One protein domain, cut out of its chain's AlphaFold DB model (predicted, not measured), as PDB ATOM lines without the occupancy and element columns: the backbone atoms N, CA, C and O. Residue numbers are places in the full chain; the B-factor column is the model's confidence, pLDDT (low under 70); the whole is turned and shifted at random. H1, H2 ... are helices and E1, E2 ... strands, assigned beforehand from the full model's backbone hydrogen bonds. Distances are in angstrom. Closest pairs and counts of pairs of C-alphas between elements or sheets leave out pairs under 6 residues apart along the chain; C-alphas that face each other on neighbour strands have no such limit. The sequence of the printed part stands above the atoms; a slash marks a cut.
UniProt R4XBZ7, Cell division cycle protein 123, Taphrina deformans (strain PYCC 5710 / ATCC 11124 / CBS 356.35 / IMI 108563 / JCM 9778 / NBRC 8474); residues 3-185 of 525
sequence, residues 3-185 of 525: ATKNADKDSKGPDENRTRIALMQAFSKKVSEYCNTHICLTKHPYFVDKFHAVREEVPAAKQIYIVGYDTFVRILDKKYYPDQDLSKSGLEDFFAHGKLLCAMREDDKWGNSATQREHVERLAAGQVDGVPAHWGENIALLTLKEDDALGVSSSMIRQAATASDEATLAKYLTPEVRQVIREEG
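AT A GLANCE: This is residues 3 to 185 of the 525 residues of the protein "Cell division cycle protein 123" of Taphrina deformans (strain PYCC 5710 / ATCC 11124 / CBS 356.35 / IMI 108563 / JCM 9778 / NBRC 8474) (UniProt R4XBZ7). Two lobes stand side by side: one is a small parallel sheet, E1 E2 E3, with H2, H3 and H5 on it and H4 and H6 grazing it; the other is a group of helices, where H10 packs on the long H1 and H8 and H9 make a hairpin. Residues 32 to 46 and residues 143 to 153, with short H7, cross between the lobes. The printed part has 183 residues, with ten named helices and three strands in the order H1 H2 E1 H3 H4 E2 H5 H6 E3 H7 H8 H9 H10; the class is mostly helix. It is compact, with a radius of gyration of the C-alphas of 18.2 A and spans of 49 by 38 by 33 A.

HOW THE PARTS SIT: Start at E1, residues 63 to 68, parallel to E2, residues 98 to 103, at 25 degrees; look for N 65 and O 99, 2.8 A apart. On E2's other side is E3, residues 139 to 142, parallel at 31 degrees, with N 140 and O 100 at 2.9 A. H2, residues 47 to 57, H3, residues 69 to 75, and H5, residues 113 to 124, are on one face of the sheet: two layers, helices and sheet. H4, residues 91 to 97, touches H2 at Phe 94 and Val 48, C-alphas 6.0 A apart. H6, residues 133 to 138, touches residues 120 to 124 of H5 alone; the closest C-alphas, of Gly 136 and Ala 124, are 4.3 A apart. E1, H3 H4, E2 and E2, H5 H6, E3 are strand-helix-strand units, parallel neighbour strands joined through helices, with right-handed crossovers. Not on the sheet is H1, residues 13 to 31, whose residues 22 to 29 alone touch H10, residues 175 to 183, at a shallow tilt of 32 degrees, opposite ways; the closest C-alphas, of Ala 26 and Val 177, are 5.2 A apart. H8, residues 154 to 162, and H9, residues 166 to 172, form a helical hairpin, with C-alphas 160 and 168 closest at 6.3 A. H7, residues 146 to 149, touches no helix. Every O i to N i+4 pair is within hydrogen-bond range in H2, H3, H4, H5, H8, H9 and H10, but 13 of 15 in H1 and 0 of 2 in H6, where 3 of 3 O i to N i+3 pairs are; H7 is too short for such a pair.

IN THESE COORDINATES: Find C-alpha 63 at (-41.273, -37.071, 13.075); E1 runs 16.6 A from there, and E2 16.2 A. H1 begins at (-52.428, -10.043, 13.049) and runs 26.7 A; H5 runs 17.1 A and H2 15.7 A. H10 ends at C-alpha 183, (-71.610, -19.227, 14.026).

THE WHOLE: The C-alphas of Gly 126 and Glu 183 are farthest apart, 51.5 A. The printed part has no cut; its long links are H1 to H2 and H3 to H4. Mean pLDDT of the printed part is 79.6; it is under 70 at residues 4 to 16, 82, 107 to 110, 144 to 153, 155 and 185.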
ATOM      1  N   ALA A   3     -47.600 -21.820  12.989       75.62
ATOM      2  CA  ALA A   3     -46.667 -20.732  13.235       75.62
ATOM      3  C   ALA A   3     -47.423 -19.397  13.257       75.62
ATOM      4  O   ALA A   3     -48.134 -19.068  12.309       75.62
ATOM      5  N   THR A   4     -47.273 -18.618  14.328       67.06
ATOM      6  CA  THR A   4     -47.906 -17.288  14.434       67.06
ATOM      7  C   THR A   4     -47.181 -16.222  13.604       67.06
ATOM      8  O   THR A   4     -47.691 -15.112  13.455       67.06
ATOM      9  N   LYS A   5     -45.999 -16.565  13.074       64.75
ATOM     10  CA  LYS A   5     -45.180 -15.799  12.129       64.75
ATOM     11  C   LYS A   5     -44.666 -16.761  11.051       64.75
ATOM     12  O   LYS A   5     -44.182 -17.835  11.399       64.75
ATOM     13  N   ASN A   6     -44.800 -16.414   9.772       61.50
ATOM     14  CA  ASN A   6     -44.240 -17.214   8.677       61.50
ATOM     15  C   ASN A   6     -42.924 -16.584   8.210       61.50
ATOM     16  O   ASN A   6     -42.778 -15.372   8.304       61.50
ATOM     17  N   ALA A   7     -41.996 -17.394   7.690       54.38
ATOM     18  CA  ALA A   7     -40.736 -16.894   7.123       54.38
ATOM     19  C   ALA A   7     -40.950 -16.120   5.811       54.38
ATOM     20  O   ALA A   7     -40.138 -15.282   5.450       54.38
ATOM     21  N   ASP A   8     -42.033 -16.417   5.083       47.88
ATOM     22  CA  ASP A   8     -42.279 -15.926   3.724       47.88
ATOM     23  C   ASP A   8     -43.398 -14.879   3.629       47.88
ATOM     24  O   ASP A   8     -43.737 -14.449   2.525       47.88
ATOM     25  N   LYS A   9     -44.053 -14.540   4.749       52.78
ATOM     26  CA  LYS A   9     -45.250 -13.685   4.776       52.78
ATOM     27  C   LYS A   9     -45.337 -12.888   6.065       52.78
ATOM     28  O   LYS A   9     -45.127 -13.447   7.144       52.78
ATOM     29  N   ASP A  10     -45.811 -11.654   5.938       46.88
ATOM     30  CA  ASP A  10     -46.096 -10.777   7.068       46.88
ATOM     31  C   ASP A  10     -47.025 -11.424   8.095       46.88
ATOM     32  O   ASP A  10     -47.879 -12.275   7.794       46.88
ATOM     33  N   SER A  11     -46.841 -11.021   9.354       48.09
ATOM     34  CA  SER A  11     -47.636 -11.547  10.456       48.09
ATOM     35  C   SER A  11     -49.108 -11.190  10.254       48.09
ATOM     36  O   SER A  11     -49.475 -10.039  10.047       48.09
ATOM     37  N   LYS A  12     -49.972 -12.196  10.348       51.41
ATOM     38  CA  LYS A  12     -51.389 -12.103   9.976       51.41
ATOM     39  C   LYS A  12     -52.291 -11.409  11.009       51.41
ATOM     40  O   LYS A  12     -53.507 -11.546  10.971       51.41
ATOM     41  N   GLY A  13     -51.707 -10.655  11.936       49.06
ATOM     42  CA  GLY A  13     -52.428 -10.043  13.049       49.06
ATOM     43  C   GLY A  13     -53.032 -11.067  14.035       49.06
ATOM     44  O   GLY A  13     -53.126 -12.267  13.753       49.06
ATOM     45  N   PRO A  14     -53.415 -10.626  15.244       50.50
ATOM     46  CA  PRO A  14     -53.956 -11.502  16.286       50.50
ATOM     47  C   PRO A  14     -55.321 -12.114  15.921       50.50
ATOM     48  O   PRO A  14     -55.572 -13.273  16.261       50.50
ATOM     49  N   ASP A  15     -56.159 -11.394  15.174       58.97
ATOM     50  CA  ASP A  15     -57.507 -11.852  14.818       58.97
ATOM     51  C   ASP A  15     -57.492 -12.979  13.777       58.97
ATOM     52  O   ASP A  15     -58.170 -13.990  13.960       58.97
ATOM     53  N   GLU A  16     -56.654 -12.899  12.731       66.38
ATOM     54  CA  GLU A  16     -56.558 -13.995  11.753       66.38
ATOM     55  C   GLU A  16     -55.990 -15.268  12.405       66.38
ATOM     56  O   GLU A  16     -56.418 -16.381  12.088       66.38
ATOM     57  N   ASN A  17     -55.056 -15.121  13.353       70.25
ATOM     58  CA  ASN A  17     -54.519 -16.244  14.118       70.25
ATOM     59  C   ASN A  17     -55.602 -16.917  14.969       70.25
ATOM     60  O   ASN A  17     -55.701 -18.145  14.959       70.25
ATOM     61  N   ARG A  18     -56.446 -16.138  15.655       76.06
ATOM     62  CA  ARG A  18     -57.560 -16.665  16.455       76.06
ATOM     63  C   ARG A  18     -58.554 -17.438  15.590       76.06
ATOM     64  O   ARG A  18     -58.866 -18.583  15.911       76.06
ATOM     65  N   THR A  19     -58.967 -16.862  14.463       76.25
ATOM     66  CA  THR A  19     -59.886 -17.506  13.512       76.25
ATOM     67  C   THR A  19     -59.313 -18.813  12.968       76.25
ATOM     68  O   THR A  19     -59.995 -19.835  12.910       76.25
ATOM     69  N   ARG A  20     -58.028 -18.832  12.601       80.00
ATOM     70  CA  ARG A  20     -57.365 -20.050  12.110       80.00
ATOM     71  C   ARG A  20     -57.295 -21.137  13.173       80.00
ATOM     72  O   ARG A  20     -57.538 -22.296  12.853       80.00
ATOM     73  N   ILE A  21     -57.004 -20.777  14.421       83.69
ATOM     74  CA  ILE A  21     -56.986 -21.728  15.536       83.69
ATOM     75  C   ILE A  21     -58.381 -22.314  15.764       83.69
ATOM     76  O   ILE A  21     -58.487 -23.529  15.904       83.69
ATOM     77  N   ALA A  22     -59.438 -21.498  15.727       83.81
ATOM     78  CA  ALA A  22     -60.818 -21.970  15.857       83.81
ATOM     79  C   ALA A  22     -61.187 -22.971  14.744       83.81
ATOM     80  O   ALA A  22     -61.693 -24.062  15.021       83.81
ATOM     81  N   LEU A  23     -60.832 -22.670  13.489       86.81
ATOM     82  CA  LEU A  23     -61.032 -23.585  12.358       86.81
ATOM     83  C   LEU A  23     -60.212 -24.878  12.501       86.81
ATOM     84  O   LEU A  23     -60.724 -25.966  12.231       86.81
ATOM     85  N   MET A  24     -58.959 -24.792  12.960       88.88
ATOM     86  CA  MET A  24     -58.121 -25.965  13.231       88.88
ATOM     87  C   MET A  24     -58.693 -26.817  14.366       88.88
ATOM     88  O   MET A  24     -58.685 -28.040  14.258       88.88
ATOM     89  N   GLN A  25     -59.220 -26.202  15.428       88.69
ATOM     90  CA  GLN A  25     -59.894 -26.898  16.526       88.69
ATOM     91  C   GLN A  25     -61.148 -27.618  16.031       88.69
ATOM     92  O   GLN A  25     -61.338 -28.795  16.343       88.69
ATOM     93  N   ALA A  26     -61.963 -26.963  15.207       88.12
ATOM     94  CA  ALA A  26     -63.128 -27.586  14.593       88.12
ATOM     95  C   ALA A  26     -62.739 -28.788  13.722       88.12
ATOM     96  O   ALA A  26     -63.299 -29.871  13.883       88.12
ATOM     97  N   PHE A  27     -61.728 -28.632  12.865       89.56
ATOM     98  CA  PHE A  27     -61.249 -29.715  12.008       89.56
ATOM     99  C   PHE A  27     -60.587 -30.850  12.803       89.56
ATOM    100  O   PHE A  27     -60.749 -32.023  12.463       89.56
ATOM    101  N   SER A  28     -59.904 -30.530  13.909       89.50
ATOM    102  CA  SER A  28     -59.252 -31.525  14.768       89.50
ATOM    103  C   SER A  28     -60.225 -32.558  15.331       89.50
ATOM    104  O   SER A  28     -59.823 -33.700  15.526       89.50
ATOM    105  N   LYS A  29     -61.510 -32.211  15.504       87.38
ATOM    106  CA  LYS A  29     -62.550 -33.170  15.911       87.38
ATOM    107  C   LYS A  29     -62.658 -34.325  14.918       87.38
ATOM    108  O   LYS A  29     -62.684 -35.478  15.334       87.38
ATOM    109  N   LYS A  30     -62.616 -34.032  13.613       85.56
ATOM    110  CA  LYS A  30     -62.655 -35.064  12.573       85.56
ATOM    111  C   LYS A  30     -61.367 -35.881  12.522       85.56
ATOM    112  O   LYS A  30     -61.416 -37.100  12.408       85.56
ATOM    113  N   VAL A  31     -60.211 -35.224  12.633       83.94
ATOM    114  CA  VAL A  31     -58.902 -35.903  12.626       83.94
ATOM    115  C   VAL A  31     -58.744 -36.817  13.849       83.94
ATOM    116  O   VAL A  31     -58.184 -37.906  13.731       83.94
ATOM    117  N   SER A  32     -59.319 -36.425  14.991       86.69
ATOM    118  CA  SER A  32     -59.270 -37.190  16.240       86.69
ATOM    119  C   SER A  32     -59.949 -38.561  16.174       86.69
ATOM    120  O   SER A  32     -59.636 -39.432  16.979       86.69
ATOM    121  N   GLU A  33     -60.813 -38.791  15.179       87.38
ATOM    122  CA  GLU A  33     -61.384 -40.114  14.890       87.38
ATOM    123  C   GLU A  33     -60.334 -41.115  14.376       87.38
ATOM    124  O   GLU A  33     -60.533 -42.325  14.483       87.38
ATOM    125  N   TYR A  34     -59.223 -40.625  13.818       84.62
ATOM    126  CA  TYR A  34     -58.186 -41.442  13.182       84.62
ATOM    127  C   TYR A  34     -56.883 -41.479  13.984       84.62
ATOM    128  O   TYR A  34     -56.170 -42.484  13.946       84.62
ATOM    129  N   CYS A  35     -56.543 -40.398  14.691       85.62
ATOM    130  CA  CYS A  35     -55.324 -40.324  15.490       85.62
ATOM    131  C   CYS A  35     -55.401 -39.287  16.618       85.62
ATOM    132  O   CYS A  35     -56.161 -38.322  16.567       85.62
ATOM    133  N   ASN A  36     -54.547 -39.449  17.632       85.75
ATOM    134  CA  ASN A  36     -54.390 -38.442  18.679       85.75
ATOM    135  C   ASN A  36     -53.950 -37.112  18.059       85.75
ATOM    136  O   ASN A  36     -52.921 -37.039  17.388       85.75
ATOM    137  N   THR A  37     -54.737 -36.063  18.292       86.88
ATOM    138  CA  THR A  37     -54.553 -34.767  17.637       86.88
ATOM    139  C   THR A  37     -54.253 -33.686  18.667       86.88
ATOM    140  O   THR A  37     -55.012 -33.487  19.611       86.88
ATOM    141  N   HIS A  38     -53.166 -32.948  18.445       86.56
ATOM    142  CA  HIS A  38     -52.779 -31.791  19.247       86.56
ATOM    143  C   HIS A  38     -52.541 -30.585  18.337       86.56
ATOM    144  O   HIS A  38     -51.901 -30.692  17.288       86.56
ATOM    145  N   ILE A  39     -53.047 -29.421  18.744       86.25
ATOM    146  CA  ILE A  39     -52.794 -28.153  18.058       86.25
ATOM    147  C   ILE A  39     -51.739 -27.403  18.856       86.25
ATOM    148  O   ILE A  39     -52.019 -26.860  19.919       86.25
ATOM    149  N   CYS A  40     -50.522 -27.376  18.325       84.50
ATOM    150  CA  CYS A  40     -49.402 -26.672  18.939       84.50
ATOM    151  C   CYS A  40     -49.162 -25.340  18.223       84.50
ATOM    152  O   CYS A  40     -49.116 -25.309  16.986       84.50
ATOM    153  N   LEU A  41     -48.989 -24.267  18.993       83.69
ATOM    154  CA  LEU A  41     -48.615 -22.943  18.501       83.69
ATOM    155  C   LEU A  41     -47.110 -22.757  18.631       83.69
ATOM    156  O   LEU A  41     -46.523 -23.169  19.627       83.69
ATOM    157  N   THR A  42     -46.490 -22.133  17.638       79.38
ATOM    158  CA  THR A  42     -45.050 -21.887  17.651       79.38
ATOM    159  C   THR A  42     -44.712 -20.522  17.067       79.38
ATOM    160  O   THR A  42     -45.406 -20.021  16.180       79.38
ATOM    161  N   LYS A  43     -43.642 -19.912  17.580       77.38
ATOM    162  CA  LYS A  43     -43.040 -18.704  16.999       77.38
ATOM    163  C   LYS A  43     -42.000 -19.045  15.931       77.38
ATOM    164  O   LYS A  43     -41.633 -18.159  15.172       77.38
ATOM    165  N   HIS A  44     -41.574 -20.307  15.865       80.12
ATOM    166  CA  HIS A  44     -40.590 -20.787  14.911       80.12
ATOM    167  C   HIS A  44     -41.156 -20.759  13.486       80.12
ATOM    168  O   HIS A  44     -42.148 -21.454  13.212       80.12
ATOM    169  N   PRO A  45     -40.568 -19.966  12.578       73.06
ATOM    170  CA  PRO A  45     -41.073 -19.850  11.221       73.06
ATOM    171  C   PRO A  45     -40.615 -21.037  10.356       73.06
ATOM    172  O   PRO A  45     -41.424 -21.571   9.584       73.06
ATOM    173  N   TYR A  46     -39.389 -21.531  10.558       83.00
ATOM    174  CA  TYR A  46     -38.790 -22.613   9.776       83.00
ATOM    175  C   TYR A  46     -39.222 -24.013  10.237       83.00
ATOM    176  O   TYR A  46     -39.673 -24.229  11.364       83.00
ATOM    177  N   PHE A  47     -39.142 -24.990   9.330       85.06
ATOM    178  CA  PHE A  47     -39.470 -26.389   9.633       85.06
ATOM    179  C   PHE A  47     -38.409 -27.071  10.502       85.06
ATOM    180  O   PHE A  47     -38.771 -27.869  11.363       85.06
ATOM    181  N   VAL A  48     -37.138 -26.712  10.312       87.50
ATOM    182  CA  VAL A  48     -36.001 -27.213  11.095       87.50
ATOM    183  C   VAL A  48     -36.146 -26.873  12.581       87.50
ATOM    184  O   VAL A  48     -36.138 -27.762  13.426       87.50
ATOM    185  N   ASP A  49     -36.463 -25.621  12.899       87.06
ATOM    186  CA  ASP A  49     -36.713 -25.174  14.270       87.06
ATOM    187  C   ASP A  49     -37.867 -25.938  14.935       87.06
ATOM    188  O   ASP A  49     -37.796 -26.350  16.091       87.06
ATOM    189  N   LYS A  50     -38.954 -26.163  14.182       88.62
ATOM    190  CA  LYS A  50     -40.110 -26.938  14.653       88.62
ATOM    191  C   LYS A  50     -39.720 -28.381  14.956       88.62
ATOM    192  O   LYS A  50     -40.269 -28.967  15.883       88.62
ATOM    193  N   PHE A  51     -38.828 -28.954  14.155       89.75
ATOM    194  CA  PHE A  51     -38.323 -30.307  14.342       89.75
ATOM    195  C   PHE A  51     -37.467 -30.426  15.599       89.75
ATOM    196  O   PHE A  51     -37.703 -31.339  16.396       89.75
ATOM    197  N   HIS A  52     -36.548 -29.486  15.823       88.94
ATOM    198  CA  HIS A  52     -35.738 -29.462  17.040       88.94
ATOM    199  C   HIS A  52     -36.599 -29.267  18.290       88.94
ATOM    200  O   HIS A  52     -36.472 -30.055  19.224       88.94
ATOM    201  N   ALA A  53     -37.552 -28.329  18.268       88.62
ATOM    202  CA  ALA A  53     -38.455 -28.092  19.395       88.62
ATOM    203  C   ALA A  53     -39.289 -29.337  19.762       88.62
ATOM    204  O   ALA A  53     -39.449 -29.670  20.931       88.62
ATOM    205  N   VAL A  54     -39.803 -30.075  18.769       87.44
ATOM    206  CA  VAL A  54     -40.534 -31.327  19.040       87.44
ATOM    207  C   VAL A  54     -39.600 -32.440  19.504       87.44
ATOM    208  O   VAL A  54     -39.991 -33.251  20.341       87.44
ATOM    209  N   ARG A  55     -38.377 -32.505  18.971       87.75
ATOM    210  CA  ARG A  55     -37.386 -33.517  19.352       87.75
ATOM    211  C   ARG A  55     -36.898 -33.320  20.783       87.75
ATOM    212  O   ARG A  55     -36.639 -34.313  21.450       87.75
ATOM    213  N   GLU A  56     -36.779 -32.083  21.247       88.25
ATOM    214  CA  GLU A  56     -36.425 -31.768  22.633       88.25
ATOM    215  C   GLU A  56     -37.491 -32.286  23.607       88.25
ATOM    216  O   GLU A  56     -37.175 -32.994  24.562       88.25
ATOM    217  N   GLU A  57     -38.763 -32.030  23.301       86.12
ATOM    218  CA  GLU A  57     -39.898 -32.458  24.127       86.12
ATOM    219  C   GLU A  57     -40.182 -33.966  24.022       86.12
ATOM    220  O   GLU A  57     -40.601 -34.607  24.990       86.12
ATOM    221  N   VAL A  58     -39.967 -34.566  22.843       86.06
ATOM    222  CA  VAL A  58     -40.244 -35.988  22.583       86.06
ATOM    223  C   VAL A  58     -39.101 -36.658  21.795       86.06
ATOM    224  O   VAL A  58     -39.274 -37.017  20.625       86.06
ATOM    225  N   PRO A  59     -37.939 -36.929  22.425       83.62
ATOM    226  CA  PRO A  59     -36.731 -37.398  21.725       83.62
ATOM    227  C   PRO A  59     -36.872 -38.742  21.003       83.62
ATOM    228  O   PRO A  59     -36.179 -39.005  20.024       83.62
ATOM    229  N   ALA A  60     -37.768 -39.611  21.479       84.62
ATOM    230  CA  ALA A  60     -38.000 -40.933  20.898       84.62
ATOM    231  C   ALA A  60     -39.016 -40.931  19.737       84.62
ATOM    232  O   ALA A  60     -39.255 -41.979  19.128       84.62
ATOM    233  N   ALA A  61     -39.658 -39.794  19.440       83.94
ATOM    234  CA  ALA A  61     -40.674 -39.721  18.399       83.94
ATOM    235  C   ALA A  61     -40.051 -39.684  17.000       83.94
ATOM    236  O   ALA A  61     -39.200 -38.852  16.691       83.94
ATOM    237  N   LYS A  62     -40.556 -40.543  16.110       86.00
ATOM    238  CA  LYS A  62     -40.320 -40.401  14.670       86.00
ATOM    239  C   LYS A  62     -41.190 -39.268  14.144       86.00
ATOM    240  O   LYS A  62     -42.414 -39.340  14.247       86.00
ATOM    241  N   GLN A  63     -40.567 -38.248  13.568       89.94
ATOM    242  CA  GLN A  63     -41.273 -37.071  13.075       89.94
ATOM    243  C   GLN A  63     -41.487 -37.162  11.563       89.94
ATOM    244  O   GLN A  63     -40.540 -37.361  10.804       89.94
ATOM    245  N   ILE A  64     -42.742 -37.020  11.128       88.69
ATOM    246  CA  ILE A  64     -43.122 -37.001   9.712       88.69
ATOM    247  C   ILE A  64     -43.852 -35.690   9.433       88.69
ATOM    248  O   ILE A  64     -44.878 -35.400  10.052       88.69
ATOM    249  N   TYR A  65     -43.335 -34.915   8.487       89.06
ATOM    250  CA  TYR A  65     -43.881 -33.625   8.087       89.06
ATOM    251  C   TYR A  65     -44.603 -33.755   6.757       89.06
ATOM    252  O   TYR A  65     -43.991 -34.085   5.745       89.06
ATOM    253  N   ILE A  66     -45.904 -33.475   6.759       86.81
ATOM    254  CA  ILE A  66     -46.713 -33.466   5.541       86.81
ATOM    255  C   ILE A  66     -46.722 -32.047   4.980       86.81
ATOM    256  O   ILE A  66     -47.138 -31.115   5.672       86.81
ATOM    257  N   VAL A  67     -46.270 -31.882   3.739       85.31
ATOM    258  CA  VAL A  67     -46.197 -30.580   3.057       85.31
ATOM    259  C   VAL A  67     -46.725 -30.679   1.630       85.31
ATOM    260  O   VAL A  67     -46.743 -31.760   1.048       85.31
ATOM    261  N   GLY A  68     -47.158 -29.555   1.059       81.94
ATOM    262  CA  GLY A  68     -47.419 -29.462  -0.379       81.94
ATOM    263  C   GLY A  68     -46.119 -29.353  -1.178       81.94
ATOM    264  O   GLY A  68     -45.096 -28.924  -0.639       81.94
ATOM    265  N   TYR A  69     -46.168 -29.712  -2.462       81.56
ATOM    266  CA  TYR A  69     -45.003 -29.656  -3.352       81.56
ATOM    267  C   TYR A  69     -44.376 -28.256  -3.463       81.56
ATOM    268  O   TYR A  69     -43.157 -28.110  -3.433       81.56
ATOM    269  N   ASP A  70     -45.193 -27.204  -3.480       79.44
ATOM    270  CA  ASP A  70     -44.733 -25.812  -3.470       79.44
ATOM    271  C   ASP A  70     -43.919 -25.462  -2.211       79.44
ATOM    272  O   ASP A  70     -42.918 -24.750  -2.278       79.44
ATOM    273  N   THR A  71     -44.343 -25.973  -1.056       83.81
ATOM    274  CA  THR A  71     -43.673 -25.772   0.233       83.81
ATOM    275  C   THR A  71     -42.411 -26.618   0.322       83.81
ATOM    276  O   THR A  71     -41.397 -26.137   0.816       83.81
ATOM    277  N   PHE A  72     -42.445 -27.844  -0.199       86.94
ATOM    278  CA  PHE A  72     -41.272 -28.703  -0.318       86.94
ATOM    279  C   PHE A  72     -40.145 -28.020  -1.099       86.94
ATOM    280  O   PHE A  72     -39.026 -27.948  -0.596       86.94
ATOM    281  N   VAL A  73     -40.443 -27.447  -2.271       86.19
ATOM    282  CA  VAL A  73     -39.427 -26.730  -3.055       86.19
ATOM    283  C   VAL A  73     -38.842 -25.558  -2.263       86.19
ATOM    284  O   VAL A  73     -37.640 -25.336  -2.313       86.19
ATOM    285  N   ARG A  74     -39.656 -24.842  -1.475       85.62
ATOM    286  CA  ARG A  74     -39.171 -23.742  -0.620       85.62
ATOM    287  C   ARG A  74     -38.290 -24.211   0.534       85.62
ATOM    288  O   ARG A  74     -37.372 -23.491   0.891       85.62
ATOM    289  N   ILE A  75     -38.551 -25.387   1.108       87.31
ATOM    290  CA  ILE A  75     -37.693 -25.973   2.154       87.31
ATOM    291  C   ILE A  75     -36.283 -26.238   1.609       87.31
ATOM    292  O   ILE A  75     -35.322 -26.151   2.354       87.31
ATOM    293  N   LEU A  76     -36.144 -26.539   0.317       86.94
ATOM    294  CA  LEU A  76     -34.844 -26.768  -0.322       86.94
ATOM    295  C   LEU A  76     -34.280 -25.522  -1.023       86.94
ATOM    296  O   LEU A  76     -33.266 -25.610  -1.708       86.94
ATOM    297  N   ASP A  77     -34.932 -24.367  -0.900       84.00
ATOM    298  CA  ASP A  77     -34.509 -23.146  -1.578       84.00
ATOM    299  C   ASP A  77     -33.594 -22.337  -0.657       84.00
ATOM    300  O   ASP A  77     -34.013 -21.801   0.372       84.00
ATOM    301  N   LYS A  78     -32.324 -22.243  -1.058       83.00
ATOM    302  CA  LYS A  78     -31.259 -21.596  -0.294       83.00
ATOM    303  C   LYS A  78     -31.571 -20.152   0.103       83.00
ATOM    304  O   LYS A  78     -31.109 -19.711   1.144       83.00
ATOM    305  N   LYS A  79     -32.409 -19.431  -0.654       80.50
ATOM    306  CA  LYS A  79     -32.735 -18.021  -0.369       80.50
ATOM    307  C   LYS A  79     -33.457 -17.790   0.963       80.50
ATOM    308  O   LYS A  79     -33.547 -16.651   1.400       80.50
ATOM    309  N   TYR A  80     -34.041 -18.834   1.555       73.31
ATOM    310  CA  TYR A  80     -34.725 -18.734   2.848       73.31
ATOM    311  C   TYR A  80     -33.788 -18.964   4.039       73.31
ATOM    312  O   TYR A  80     -34.249 -18.862   5.177       73.31
ATOM    313  N   TYR A  81     -32.516 -19.280   3.783       77.38
ATOM    314  CA  TYR A  81     -31.520 -19.612   4.792       77.38
ATOM    315  C   TYR A  81     -30.367 -18.596   4.797       77.38
ATOM    316  O   TYR A  81     -30.083 -17.997   3.754       77.38
ATOM    317  N   PRO A  82     -29.701 -18.412   5.950       68.31
ATOM    318  CA  PRO A  82     -28.551 -17.519   6.091       68.31
ATOM    319  C   PRO A  82     -27.458 -17.816   5.062       68.31
ATOM    320  O   PRO A  82     -27.247 -18.975   4.691       68.31
ATOM    321  N   ASP A  83     -26.790 -16.770   4.570       72.81
ATOM    322  CA  ASP A  83     -25.737 -16.828   3.540       72.81
ATOM    323  C   ASP A  83     -26.141 -17.507   2.218       72.81
ATOM    324  O   ASP A  83     -25.296 -17.797   1.369       72.81
ATOM    325  N   GLN A  84     -27.434 -17.790   2.029       77.31
ATOM    326  CA  GLN A  84     -27.928 -18.647   0.955       77.31
ATOM    327  C   GLN A  84     -27.212 -20.006   0.913       77.31
ATOM    328  O   GLN A  84     -26.930 -20.539  -0.166       77.31
ATOM    329  N   ASP A  85     -26.929 -20.575   2.085       77.12
ATOM    330  CA  ASP A  85     -26.209 -21.835   2.233       77.12
ATOM    331  C   ASP A  85     -27.047 -22.866   3.003       77.12
ATOM    332  O   ASP A  85     -27.311 -22.752   4.202       77.12
ATOM    333  N   LEU A  86     -27.449 -23.933   2.306       79.50
ATOM    334  CA  LEU A  86     -28.222 -25.022   2.902       79.50
ATOM    335  C   LEU A  86     -27.419 -25.829   3.927       79.50
ATOM    336  O   LEU A  86     -28.028 -26.470   4.781       79.50
ATOM    337  N   SER A  87     -26.087 -25.793   3.912       72.44
ATOM    338  CA  SER A  87     -25.279 -26.481   4.925       72.44
ATOM    339  C   SER A  87     -25.432 -25.860   6.320       72.44
ATOM    340  O   SER A  87     -25.320 -26.563   7.325       72.44
ATOM    341  N   LYS A  88     -25.790 -24.570   6.387       70.56
ATOM    342  CA  LYS A  88     -26.031 -23.814   7.627       70.56
ATOM    343  C   LYS A  88     -27.495 -23.805   8.071       70.56
ATOM    344  O   LYS A  88     -27.822 -23.301   9.135       70.56
ATOM    345  N   SER A  89     -28.384 -24.414   7.288       77.00
ATOM    346  CA  SER A  89     -29.833 -24.419   7.532       77.00
ATOM    347  C   SER A  89     -30.301 -25.315   8.688       77.00
ATOM    348  O   SER A  89     -31.484 -25.308   9.019       77.00
ATOM    349  N   GLY A  90     -29.430 -26.180   9.223       82.00
ATOM    350  CA  GLY A  90     -29.806 -27.258  10.148       82.00
ATOM    351  C   GLY A  90     -30.624 -28.395   9.508       82.00
ATOM    352  O   GLY A  90     -30.980 -29.360  10.188       82.00
ATOM    353  N   LEU A  91     -30.898 -28.336   8.195       87.25
ATOM    354  CA  LEU A  91     -31.649 -29.374   7.483       87.25
ATOM    355  C   LEU A  91     -30.944 -30.734   7.475       87.25
ATOM    356  O   LEU A  91     -31.612 -31.753   7.338       87.25
ATOM    357  N   GLU A  92     -29.626 -30.767   7.666       89.25
ATOM    358  CA  GLU A  92     -28.871 -32.015   7.786       89.25
ATOM    359  C   GLU A  92     -29.403 -32.882   8.941       89.25
ATOM    360  O   GLU A  92     -29.750 -34.045   8.737       89.25
ATOM    361  N   ASP A  93     -29.572 -32.313  10.143       88.12
ATOM    362  CA  ASP A  93     -30.124 -33.054  11.287       88.12
ATOM    363  C   ASP A  93     -31.618 -33.366  11.097       88.12
ATOM    364  O   ASP A  93     -32.081 -34.446  11.486       88.12
ATOM    365  N   PHE A  94     -32.358 -32.461  10.441       89.19
ATOM    366  CA  PHE A  94     -33.758 -32.678  10.066       89.19
ATOM    367  C   PHE A  94     -33.918 -33.896   9.152       89.19
ATOM    368  O   PHE A  94     -34.746 -34.756   9.443       89.19
ATOM    369  N   PHE A  95     -33.145 -34.008   8.072       88.81
ATOM    370  CA  PHE A  95     -33.242 -35.128   7.133       88.81
ATOM    371  C   PHE A  95     -32.551 -36.394   7.636       88.81
ATOM    372  O   PHE A  95     -32.894 -37.473   7.166       88.81
ATOM    373  N   ALA A  96     -31.641 -36.311   8.609       87.31
ATOM    374  CA  ALA A  96     -31.073 -37.495   9.252       87.31
ATOM    375  C   ALA A  96     -32.092 -38.240  10.141       87.31
ATOM    376  O   ALA A  96     -32.018 -39.462  10.286       87.31
ATOM    377  N   HIS A  97     -33.059 -37.524  10.729       86.06
ATOM    378  CA  HIS A  97     -33.928 -38.064  11.786       86.06
ATOM    379  C   HIS A  97     -35.435 -37.883  11.534       86.06
ATOM    380  O   HIS A  97     -36.259 -38.596  12.119       86.06
ATOM    381  N   GLY A  98     -35.813 -36.935  10.684       87.56
ATOM    382  CA  GLY A  98     -37.176 -36.655  10.252       87.56
ATOM    383  C   GLY A  98     -37.455 -37.171   8.844       87.56
ATOM    384  O   GLY A  98     -36.552 -37.507   8.081       87.56
ATOM    385  N   LYS A  99     -38.740 -37.247   8.490       88.75
ATOM    386  CA  LYS A  99     -39.185 -37.561   7.126       88.75
ATOM    387  C   LYS A  99     -40.115 -36.492   6.591       88.75
ATOM    388  O   LYS A  99     -40.988 -36.006   7.313       88.75
ATOM    389  N   LEU A 100     -39.983 -36.196   5.307       90.62
ATOM    390  CA  LEU A 100     -40.889 -35.313   4.593       90.62
ATOM    391  C   LEU A 100     -41.817 -36.145   3.705       90.62
ATOM    392  O   LEU A 100     -41.362 -36.909   2.859       90.62
ATOM    393  N   LEU A 101     -43.123 -35.990   3.891       87.56
ATOM    394  CA  LEU A 101     -44.142 -36.558   3.020       87.56
ATOM    395  C   LEU A 101     -44.743 -35.431   2.177       87.56
ATOM    396  O   LEU A 101     -45.554 -34.634   2.649       87.56
ATOM    397  N   CYS A 102     -44.315 -35.349   0.928       86.00
ATOM    398  CA  CYS A 102     -44.691 -34.289   0.012       86.00
ATOM    399  C   CYS A 102     -45.926 -34.695  -0.801       86.00
ATOM    400  O   CYS A 102     -45.860 -35.572  -1.663       86.00
ATOM    401  N   ALA A 103     -47.057 -34.046  -0.537       82.62
ATOM    402  CA  ALA A 103     -48.274 -34.196  -1.321       82.62
ATOM    403  C   ALA A 103     -48.105 -33.521  -2.688       82.62
ATOM    404  O   ALA A 103     -47.934 -32.301  -2.774       82.62
ATOM    405  N   MET A 104     -48.150 -34.330  -3.748       79.56
ATOM    406  CA  MET A 104     -48.090 -33.835  -5.122       79.56
ATOM    407  C   MET A 104     -49.383 -33.110  -5.473       79.56
ATOM    408  O   MET A 104     -50.480 -33.547  -5.112       79.56
ATOM    409  N   ARG A 105     -49.243 -32.006  -6.200       72.44
ATOM    410  CA  ARG A 105     -50.365 -31.204  -6.683       72.44
ATOM    411  C   ARG A 105     -50.008 -30.653  -8.048       72.44
ATOM    412  O   ARG A 105     -49.042 -29.910  -8.155       72.44
ATOM    413  N   GLU A 106     -50.787 -31.003  -9.061       71.94
ATOM    414  CA  GLU A 106     -50.604 -30.443 -10.398       71.94
ATOM    415  C   GLU A 106     -51.045 -28.979 -10.395       71.94
ATOM    416  O   GLU A 106     -52.166 -28.657  -9.989       71.94
ATOM    417  N   ASP A 107     -50.146 -28.091 -10.800       66.44
ATOM    418  CA  ASP A 107     -50.443 -26.682 -11.013       66.44
ATOM    419  C   ASP A 107     -49.589 -26.107 -12.153       66.44
ATOM    420  O   ASP A 107     -48.603 -26.705 -12.595       66.44
ATOM    421  N   ASP A 108     -49.979 -24.926 -12.638       58.97
ATOM    422  CA  ASP A 108     -49.307 -24.259 -13.759       58.97
ATOM    423  C   ASP A 108     -47.880 -23.792 -13.417       58.97
ATOM    424  O   ASP A 108     -47.116 -23.427 -14.311       58.97
ATOM    425  N   LYS A 109     -47.505 -23.769 -12.129       65.62
ATOM    426  CA  LYS A 109     -46.252 -23.175 -11.641       65.62
ATOM    427  C   LYS A 109     -45.154 -24.208 -11.384       65.62
ATOM    428  O   LYS A 109     -43.980 -23.902 -11.574       65.62
ATOM    429  N   TRP A 110     -45.522 -25.407 -10.953       66.56
ATOM    430  CA  TRP A 110     -44.632 -26.469 -10.486       66.56
ATOM    431  C   TRP A 110     -44.784 -27.770 -11.284       66.56
ATOM    432  O   TRP A 110     -44.144 -28.771 -10.954       66.56
ATOM    433  N   GLY A 111     -45.585 -27.751 -12.351       72.69
ATOM    434  CA  GLY A 111     -45.685 -28.829 -13.329       72.69
ATOM    435  C   GLY A 111     -46.593 -29.984 -12.901       72.69
ATOM    436  O   GLY A 111     -47.273 -29.948 -11.874       72.69
ATOM    437  N   ASN A 112     -46.622 -31.027 -13.731       80.12
ATOM    438  CA  ASN A 112     -47.461 -32.210 -13.532       80.12
ATOM    439  C   ASN A 112     -46.804 -33.257 -12.613       80.12
ATOM    440  O   ASN A 112     -45.607 -33.197 -12.305       80.12
ATOM    441  N   SER A 113     -47.567 -34.285 -12.240       78.44
ATOM    442  CA  SER A 113     -47.108 -35.355 -11.344       78.44
ATOM    443  C   SER A 113     -45.874 -36.126 -11.844       78.44
ATOM    444  O   SER A 113     -45.208 -36.790 -11.048       78.44
ATOM    445  N   ALA A 114     -45.567 -36.102 -13.146       81.62
ATOM    446  CA  ALA A 114     -44.359 -36.723 -13.691       81.62
ATOM    447  C   ALA A 114     -43.125 -35.850 -13.423       81.62
ATOM    448  O   ALA A 114     -42.146 -36.346 -12.874       81.62
ATOM    449  N   THR A 115     -43.218 -34.546 -13.698       83.88
ATOM    450  CA  THR A 115     -42.128 -33.583 -13.444       83.88
ATOM    451  C   THR A 115     -41.779 -33.463 -11.957       83.88
ATOM    452  O   THR A 115     -40.608 -33.376 -11.594       83.88
ATOM    453  N   GLN A 116     -42.782 -33.541 -11.077       86.31
ATOM    454  CA  GLN A 116     -42.571 -33.507  -9.627       86.31
ATOM    455  C   GLN A 116     -41.845 -34.754  -9.111       86.31
ATOM    456  O   GLN A 116     -41.000 -34.670  -8.219       86.31
ATOM    457  N   ARG A 117     -42.146 -35.918  -9.697       86.00
ATOM    458  CA  ARG A 117     -41.472 -37.179  -9.374       86.00
ATOM    459  C   ARG A 117     -40.033 -37.187  -9.861       86.00
ATOM    460  O   ARG A 117     -39.142 -37.521  -9.087       86.00
ATOM    461  N   GLU A 118     -39.815 -36.737 -11.092       87.88
ATOM    462  CA  GLU A 118     -38.480 -36.592 -11.667       87.88
ATOM    463  C   GLU A 118     -37.592 -35.685 -10.800       87.88
ATOM    464  O   GLU A 118     -36.431 -36.002 -10.567       87.88
ATOM    465  N   HIS A 119     -38.128 -34.592 -10.246       87.69
ATOM    466  CA  HIS A 119     -37.358 -33.721  -9.356       87.69
ATOM    467  C   HIS A 119     -36.862 -34.441  -8.089       87.69
ATOM    468  O   HIS A 119     -35.694 -34.303  -7.729       87.69
ATOM    469  N   VAL A 120     -37.708 -35.247  -7.437       85.31
ATOM    470  CA  VAL A 120     -37.305 -36.031  -6.252       85.31
ATOM    471  C   VAL A 120     -36.312 -37.139  -6.616       85.31
ATOM    472  O   VAL A 120     -35.363 -37.380  -5.871       85.31
ATOM    473  N   GLU A 121     -36.465 -37.770  -7.779       87.62
ATOM    474  CA  GLU A 121     -35.499 -38.753  -8.289       87.62
ATOM    475  C   GLU A 121     -34.128 -38.112  -8.556       87.62
ATOM    476  O   GLU A 121     -33.096 -38.664  -8.173       87.62
ATOM    477  N   ARG A 122     -34.107 -36.907  -9.136       89.19
ATOM    478  CA  ARG A 122     -32.881 -36.125  -9.354       89.19
ATOM    479  C   ARG A 122     -32.212 -35.705  -8.048       89.19
ATOM    480  O   ARG A 122     -30.985 -35.719  -7.981       89.19
ATOM    481  N   LEU A 123     -32.990 -35.360  -7.019       88.88
ATOM    482  CA  LEU A 123     -32.471 -35.078  -5.676       88.88
ATOM    483  C   LEU A 123     -31.741 -36.298  -5.108       88.88
ATOM    484  O   LEU A 123     -30.571 -36.193  -4.755       88.88
ATOM    485  N   ALA A 124     -32.386 -37.468  -5.111       86.75
ATOM    486  CA  ALA A 124     -31.781 -38.713  -4.630       86.75
ATOM    487  C   ALA A 124     -30.549 -39.146  -5.454       86.75
ATOM    488  O   ALA A 124     -29.652 -39.806  -4.936       86.75
ATOM    489  N   ALA A 125     -30.478 -38.751  -6.728       88.75
ATOM    490  CA  ALA A 125     -29.328 -38.985  -7.600       88.75
ATOM    491  C   ALA A 125     -28.197 -37.943  -7.453       88.75
ATOM    492  O   ALA A 125     -27.194 -38.045  -8.162       88.75
ATOM    493  N   GLY A 126     -28.344 -36.932  -6.585       87.00
ATOM    494  CA  GLY A 126     -27.357 -35.857  -6.406       87.00
ATOM    495  C   GLY A 126     -27.253 -34.900  -7.596       87.00
ATOM    496  O   GLY A 126     -26.197 -34.328  -7.846       87.00
ATOM    497  N   GLN A 127     -28.331 -34.754  -8.368       88.50
ATOM    498  CA  GLN A 127     -28.392 -33.953  -9.598       88.50
ATOM    499  C   GLN A 127     -29.079 -32.591  -9.401       88.50
ATOM    500  O   GLN A 127     -29.514 -31.963 -10.378       88.50
ATOM    501  N   VAL A 128     -29.227 -32.160  -8.149       84.94
ATOM    502  CA  VAL A 128     -29.766 -30.852  -7.767       84.94
ATOM    503  C   VAL A 128     -28.684 -30.089  -7.021       84.94
ATOM    504  O   VAL A 128     -28.125 -30.582  -6.047       84.94
ATOM    505  N   ASP A 129     -28.372 -28.899  -7.526       81.19
ATOM    506  CA  ASP A 129     -27.287 -28.068  -7.015       81.19
ATOM    507  C   ASP A 129     -27.560 -27.611  -5.574       81.19
ATOM    508  O   ASP A 129     -28.678 -27.219  -5.238       81.19
ATOM    509  N   GLY A 130     -26.539 -27.692  -4.720       79.19
ATOM    510  CA  GLY A 130     -26.606 -27.294  -3.309       79.19
ATOM    511  C   GLY A 130     -27.398 -28.215  -2.369       79.19
ATOM    512  O   GLY A 130     -27.376 -27.970  -1.165       79.19
ATOM    513  N   VAL A 131     -28.063 -29.272  -2.859       85.94
ATOM    514  CA  VAL A 131     -28.844 -30.197  -2.015       85.94
ATOM    515  C   VAL A 131     -28.143 -31.557  -1.896       85.94
ATOM    516  O   VAL A 131     -27.945 -32.229  -2.913       85.94
ATOM    517  N   PRO A 132     -27.788 -32.015  -0.680       87.94
ATOM    518  CA  PRO A 132     -27.168 -33.323  -0.493       87.94
ATOM    519  C   PRO A 132     -28.064 -34.489  -0.936       87.94
ATOM    520  O   PRO A 132     -29.237 -34.571  -0.574       87.94
ATOM    521  N   ALA A 133     -27.491 -35.433  -1.692       87.56
ATOM    522  CA  ALA A 133     -28.238 -36.545  -2.287       87.56
ATOM    523  C   ALA A 133     -28.931 -37.442  -1.245       87.56
ATOM    524  O   ALA A 133     -30.049 -37.914  -1.464       87.56
ATOM    525  N   HIS A 134     -28.294 -37.642  -0.085       87.75
ATOM    526  CA  HIS A 134     -28.817 -38.492   0.987       87.75
ATOM    527  C   HIS A 134     -30.078 -37.925   1.648       87.75
ATOM    528  O   HIS A 134     -30.844 -38.686   2.234       87.75
ATOM    529  N   TRP A 135     -30.372 -36.626   1.505       89.94
ATOM    530  CA  TRP A 135     -31.645 -36.059   1.974       89.94
ATOM    531  C   TRP A 135     -32.838 -36.640   1.210       89.94
ATOM    532  O   TRP A 135     -33.921 -36.811   1.778       89.94
ATOM    533  N   GLY A 136     -32.629 -37.012  -0.059       84.94
ATOM    534  CA  GLY A 136     -33.629 -37.656  -0.909       84.94
ATOM    535  C   GLY A 136     -34.199 -38.946  -0.314       84.94
ATOM    536  O   GLY A 136     -35.378 -39.234  -0.508       84.94
ATOM    537  N   GLU A 137     -33.417 -39.691   0.476       85.75
ATOM    538  CA  GLU A 137     -33.845 -40.961   1.086       85.75
ATOM    539  C   GLU A 137     -34.972 -40.789   2.120       85.75
ATOM    540  O   GLU A 137     -35.753 -41.714   2.368       85.75
ATOM    541  N   ASN A 138     -35.085 -39.595   2.711       87.50
ATOM    542  CA  ASN A 138     -36.094 -39.264   3.716       87.50
ATOM    543  C   ASN A 138     -37.226 -38.379   3.173       87.50
ATOM    544  O   ASN A 138     -38.057 -37.890   3.947       87.50
ATOM    545  N   ILE A 139     -37.317 -38.241   1.847       88.69
ATOM    546  CA  ILE A 139     -38.409 -37.561   1.147       88.69
ATOM    547  C   ILE A 139     -39.265 -38.604   0.424       88.69
ATOM    548  O   ILE A 139     -38.795 -39.351  -0.429       88.69
ATOM    549  N   ALA A 140     -40.558 -38.642   0.741       85.81
ATOM    550  CA  ALA A 140     -41.533 -39.498   0.077       85.81
ATOM    551  C   ALA A 140     -42.612 -38.654  -0.603       85.81
ATOM    552  O   ALA A 140     -43.092 -37.670  -0.041       85.81
ATOM    553  N   LEU A 141     -43.034 -39.063  -1.799       83.56
ATOM    554  CA  LEU A 141     -44.144 -38.435  -2.512       83.56
ATOM    555  C   LEU A 141     -45.467 -39.117  -2.157       83.56
ATOM    556  O   LEU A 141     -45.578 -40.343  -2.173       83.56
ATOM    557  N   LEU A 142     -46.482 -38.308  -1.873       81.38
ATOM    558  CA  LEU A 142     -47.851 -38.738  -1.626       81.38
ATOM    559  C   LEU A 142     -48.723 -38.344  -2.821       81.38
ATOM    560  O   LEU A 142     -48.955 -37.160  -3.069       81.38
ATOM    561  N   THR A 143     -49.226 -39.343  -3.546       75.94
ATOM    562  CA  THR A 143     -50.247 -39.145  -4.582       75.94
ATOM    563  C   THR A 143     -51.619 -39.072  -3.921       75.94
ATOM    564  O   THR A 143     -52.064 -40.039  -3.300       75.94
ATOM    565  N   LEU A 144     -52.298 -37.937  -4.059       69.81
ATOM    566  CA  LEU A 144     -53.695 -37.789  -3.658       69.81
ATOM    567  C   LEU A 144     -54.607 -38.360  -4.760       69.81
ATOM    568  O   LEU A 144     -54.253 -38.322  -5.938       69.81
ATOM    569  N   LYS A 145     -55.763 -38.927  -4.397       64.50
ATOM    570  CA  LYS A 145     -56.741 -39.424  -5.383       64.50
ATOM    571  C   LYS A 145     -57.327 -38.247  -6.170       64.50
ATOM    572  O   LYS A 145     -57.469 -37.170  -5.602       64.50
ATOM    573  N   GLU A 146     -57.707 -38.455  -7.433       55.97
ATOM    574  CA  GLU A 146     -58.228 -37.391  -8.317       55.97
ATOM    575  C   GLU A 146     -59.367 -36.578  -7.669       55.97
ATOM    576  O   GLU A 146     -59.330 -35.351  -7.700       55.97
ATOM    577  N   ASP A 147     -60.305 -37.231  -6.973       56.88
ATOM    578  CA  ASP A 147     -61.413 -36.556  -6.275       56.88
ATOM    579  C   ASP A 147     -60.993 -35.773  -5.011       56.88
ATOM    580  O   ASP A 147     -61.651 -34.798  -4.646       56.88
ATOM    581  N   ASP A 148     -59.888 -36.162  -4.364       53.75
ATOM    582  CA  ASP A 148     -59.357 -35.533  -3.140       53.75
ATOM    583  C   ASP A 148     -58.333 -34.416  -3.451       53.75
ATOM    584  O   ASP A 148     -58.031 -33.580  -2.596       53.75
ATOM    585  N   ALA A 149     -57.785 -34.397  -4.673       49.03
ATOM    586  CA  ALA A 149     -56.701 -33.512  -5.114       49.03
ATOM    587  C   ALA A 149     -57.173 -32.279  -5.910       49.03
ATOM    588  O   ALA A 149     -56.398 -31.343  -6.134       49.03
ATOM    589  N   LEU A 150     -58.431 -32.255  -6.361       52.31
ATOM    590  CA  LEU A 150     -58.916 -31.233  -7.286       52.31
ATOM    591  C   LEU A 150     -59.292 -29.919  -6.586       52.31
ATOM    592  O   LEU A 150     -60.346 -29.769  -5.968       52.31
ATOM    593  N   GLY A 151     -58.438 -28.910  -6.775       56.62
ATOM    594  CA  GLY A 151     -58.856 -27.506  -6.872       56.62
ATOM    595  C   GLY A 151     -59.217 -26.777  -5.577       56.62
ATOM    596  O   GLY A 151     -59.444 -25.566  -5.625       56.62
ATOM    597  N   VAL A 152     -59.223 -27.437  -4.413       64.38
ATOM    598  CA  VAL A 152     -59.517 -26.740  -3.154       64.38
ATOM    599  C   VAL A 152     -58.421 -25.719  -2.861       64.38
ATOM    600  O   VAL A 152     -57.229 -26.025  -2.746       64.38
ATOM    601  N   SER A 153     -58.834 -24.462  -2.761       67.19
ATOM    602  CA  SER A 153     -58.003 -23.363  -2.293       67.19
ATOM    603  C   SER A 153     -58.760 -22.604  -1.219       67.19
ATOM    604  O   SER A 153     -59.990 -22.508  -1.252       67.19
ATOM    605  N   SER A 154     -58.034 -22.002  -0.278       72.19
ATOM    606  CA  SER A 154     -58.664 -21.123   0.708       72.19
ATOM    607  C   SER A 154     -59.415 -19.971   0.032       72.19
ATOM    608  O   SER A 154     -60.399 -19.500   0.581       72.19
ATOM    609  N   SER A 155     -58.999 -19.536  -1.166       69.25
ATOM    610  CA  SER A 155     -59.714 -18.509  -1.934       69.25
ATOM    611  C   SER A 155     -61.083 -18.990  -2.406       69.25
ATOM    612  O   SER A 155     -62.073 -18.301  -2.190       69.25
ATOM    613  N   MET A 156     -61.151 -20.192  -2.982       77.44
ATOM    614  CA  MET A 156     -62.406 -20.799  -3.432       77.44
ATOM    615  C   MET A 156     -63.375 -21.009  -2.264       77.44
ATOM    616  O   MET A 156     -64.547 -20.668  -2.370       77.44
ATOM    617  N   ILE A 157     -62.885 -21.516  -1.126       82.50
ATOM    618  CA  ILE A 157     -63.717 -21.717   0.069       82.50
ATOM    619  C   ILE A 157     -64.222 -20.389   0.633       82.50
ATOM    620  O   ILE A 157     -65.387 -20.297   1.004       82.50
ATOM    621  N   ARG A 158     -63.380 -19.349   0.658       78.38
ATOM    622  CA  ARG A 158     -63.811 -18.005   1.061       78.38
ATOM    623  C   ARG A 158     -64.889 -17.464   0.130       78.38
ATOM    624  O   ARG A 158     -65.905 -17.003   0.621       78.38
ATOM    625  N   GLN A 159     -64.712 -17.585  -1.187       77.56
ATOM    626  CA  GLN A 159     -65.715 -17.162  -2.169       77.56
ATOM    627  C   GLN A 159     -67.034 -17.927  -2.015       77.56
ATOM    628  O   GLN A 159     -68.090 -17.305  -2.038       77.56
ATOM    629  N   ALA A 160     -66.984 -19.245  -1.808       80.75
ATOM    630  CA  ALA A 160     -68.171 -20.061  -1.560       80.75
ATOM    631  C   ALA A 160     -68.874 -19.666  -0.250       80.75
ATOM    632  O   ALA A 160     -70.097 -19.553  -0.219       80.75
ATOM    633  N   ALA A 161     -68.113 -19.389   0.813       78.19
ATOM    634  CA  ALA A 161     -68.651 -18.894   2.078       78.19
ATOM    635  C   ALA A 161     -69.298 -17.509   1.924       78.19
ATOM    636  O   ALA A 161     -70.407 -17.295   2.412       78.19
ATOM    637  N   THR A 162     -68.683 -16.610   1.154       73.69
ATOM    638  CA  THR A 162     -69.259 -15.303   0.813       73.69
ATOM    639  C   THR A 162     -70.522 -15.432  -0.023       73.69
ATOM    640  O   THR A 162     -71.528 -14.806   0.292       73.69
ATOM    641  N   ALA A 163     -70.521 -16.287  -1.041       79.38
ATOM    642  CA  ALA A 163     -71.686 -16.535  -1.884       79.38
ATOM    643  C   ALA A 163     -72.796 -17.336  -1.178       79.38
ATOM    644  O   ALA A 163     -73.843 -17.571  -1.779       79.38
ATOM    645  N   SER A 164     -72.587 -17.759   0.078       79.25
ATOM    646  CA  SER A 164     -73.468 -18.691   0.795       79.25
ATOM    647  C   SER A 164     -73.744 -19.979  -0.003       79.25
ATOM    648  O   SER A 164     -74.833 -20.553   0.062       79.25
ATOM    649  N   ASP A 165     -72.751 -20.439  -0.767       84.12
ATOM    650  CA  ASP A 165     -72.808 -21.658  -1.573       84.12
ATOM    651  C   ASP A 165     -72.567 -22.894  -0.695       84.12
ATOM    652  O   ASP A 165     -71.472 -23.462  -0.618       84.12
ATOM    653  N   GLU A 166     -73.627 -23.323  -0.011       84.19
ATOM    654  CA  GLU A 166     -73.603 -24.502   0.857       84.19
ATOM    655  C   GLU A 166     -73.270 -25.799   0.114       84.19
ATOM    656  O   GLU A 166     -72.751 -26.722   0.736       84.19
ATOM    657  N   ALA A 167     -73.514 -25.896  -1.197       85.94
ATOM    658  CA  ALA A 167     -73.168 -27.097  -1.954       85.94
ATOM    659  C   ALA A 167     -71.643 -27.247  -2.059       85.94
ATOM    660  O   ALA A 167     -71.100 -28.317  -1.764       85.94
ATOM    661  N   THR A 168     -70.943 -26.163  -2.397       84.00
ATOM    662  CA  THR A 168     -69.474 -26.141  -2.455       84.00
ATOM    663  C   THR A 168     -68.852 -26.280  -1.068       84.00
ATOM    664  O   THR A 168     -67.906 -27.053  -0.894       84.00
ATOM    665  N   LEU A 169     -69.392 -25.602  -0.050       85.00
ATOM    666  CA  LEU A 169     -68.898 -25.746   1.324       85.00
ATOM    667  C   LEU A 169     -69.098 -27.171   1.847       85.00
ATOM    668  O   LEU A 169     -68.178 -27.730   2.437       85.00
ATOM    669  N   ALA A 170     -70.268 -27.780   1.624       87.31
ATOM    670  CA  ALA A 170     -70.551 -29.155   2.045       87.31
ATOM    671  C   ALA A 170     -69.653 -30.181   1.356       87.31
ATOM    672  O   ALA A 170     -69.343 -31.210   1.954       87.31
ATOM    673  N   LYS A 171     -69.249 -29.904   0.112       85.19
ATOM    674  CA  LYS A 171     -68.359 -30.778  -0.652       85.19
ATOM    675  C   LYS A 171     -66.947 -30.824  -0.063       85.19
ATOM    676  O   LYS A 171     -66.343 -31.889  -0.058       85.19
ATOM    677  N   TYR A 172     -66.423 -29.694   0.417       83.69
ATOM    678  CA  TYR A 172     -65.001 -29.569   0.767       83.69
ATOM    679  C   TYR A 172     -64.705 -29.358   2.259       83.69
ATOM    680  O   TYR A 172     -63.546 -29.459   2.658       83.69
ATOM    681  N   LEU A 173     -65.708 -29.059   3.091       86.88
ATOM    682  CA  LEU A 173     -65.530 -28.794   4.522       86.88
ATOM    683  C   LEU A 173     -66.322 -29.768   5.395       86.88
ATOM    684  O   LEU A 173     -67.459 -30.134   5.089       86.88
ATOM    685  N   THR A 174     -65.753 -30.121   6.551       88.50
ATOM    686  CA  THR A 174     -66.462 -30.938   7.543       88.50
ATOM    687  C   THR A 174     -67.633 -30.160   8.164       88.50
ATOM    688  O   THR A 174     -67.612 -28.923   8.187       88.50
ATOM    689  N   PRO A 175     -68.679 -30.848   8.666       88.31
ATOM    690  CA  PRO A 175     -69.806 -30.201   9.341       88.31
ATOM    691  C   PRO A 175     -69.378 -29.247  10.465       88.31
ATOM    692  O   PRO A 175     -69.926 -28.153  10.569       88.31
ATOM    693  N   GLU A 176     -68.360 -29.612  11.243       88.44
ATOM    694  CA  GLU A 176     -67.855 -28.830  12.377       88.44
ATOM    695  C   GLU A 176     -67.192 -27.529  11.912       88.44
ATOM    696  O   GLU A 176     -67.392 -26.476  12.513       88.44
ATOM    697  N   VAL A 177     -66.424 -27.580  10.819       88.06
ATOM    698  CA  VAL A 177     -65.779 -26.391  10.245       88.06
ATOM    699  C   VAL A 177     -66.825 -25.455   9.637       88.06
ATOM    700  O   VAL A 177     -66.750 -24.244   9.835       88.06
ATOM    701  N   ARG A 178     -67.840 -25.997   8.953       88.19
ATOM    702  CA  ARG A 178     -68.962 -25.196   8.431       88.19
ATOM    703  C   ARG A 178     -69.776 -24.542   9.540       88.19
ATOM    704  O   ARG A 178     -70.198 -23.402   9.383       88.19
ATOM    705  N   GLN A 179     -69.979 -25.249  10.650       83.94
ATOM    706  CA  GLN A 179     -70.655 -24.707  11.822       83.94
ATOM    707  C   GLN A 179     -69.901 -23.499  12.383       83.94
ATOM    708  O   GLN A 179     -70.523 -22.456  12.548       83.94
ATOM    709  N   VAL A 180     -68.580 -23.592  12.572       82.06
ATOM    710  CA  VAL A 180     -67.762 -22.451  13.028       82.06
ATOM    711  C   VAL A 180     -67.818 -21.288  12.040       82.06
ATOM    712  O   VAL A 180     -68.032 -20.155  12.453       82.06
ATOM    713  N   ILE A 181     -67.717 -21.554  10.732       80.06
ATOM    714  CA  ILE A 181     -67.851 -20.509   9.701       80.06
ATOM    715  C   ILE A 181     -69.196 -19.777   9.817       80.06
ATOM    716  O   ILE A 181     -69.237 -18.556   9.695       80.06
ATOM    717  N   ARG A 182     -70.286 -20.499  10.091       78.88
ATOM    718  CA  ARG A 182     -71.627 -19.921  10.232       78.88
ATOM    719  C   ARG A 182     -71.823 -19.178  11.556       78.88
ATOM    720  O   ARG A 182     -72.375 -18.084  11.547       78.88
ATOM    721  N   GLU A 183     -71.418 -19.775  12.674       73.94
ATOM    722  CA  GLU A 183     -71.610 -19.227  14.026       73.94
ATOM    723  C   GLU A 183     -70.749 -17.989  14.277       73.94
ATOM    724  O   GLU A 183     -71.218 -17.032  14.887       73.94
ATOM    725  N   GLU A 184     -69.517 -17.980  13.766       70.56
ATOM    726  CA  GLU A 184     -68.602 -16.842  13.883       70.56
ATOM    727  C   GLU A 184     -68.768 -15.821  12.742       70.56
ATOM    728  O   GLU A 184     -68.026 -14.843  12.680       70.56
ATOM    729  N   GLY A 185     -69.726 -16.025  11.825       65.19
ATOM    730  CA  GLY A 185     -69.970 -15.115  10.699       65.19
ATOM    731  C   GLY A 185     -68.780 -14.990   9.737       65.19
ATOM    732  O   GLY A 185     -68.622 -13.970   9.067       65.19
TER     733      GLY A 185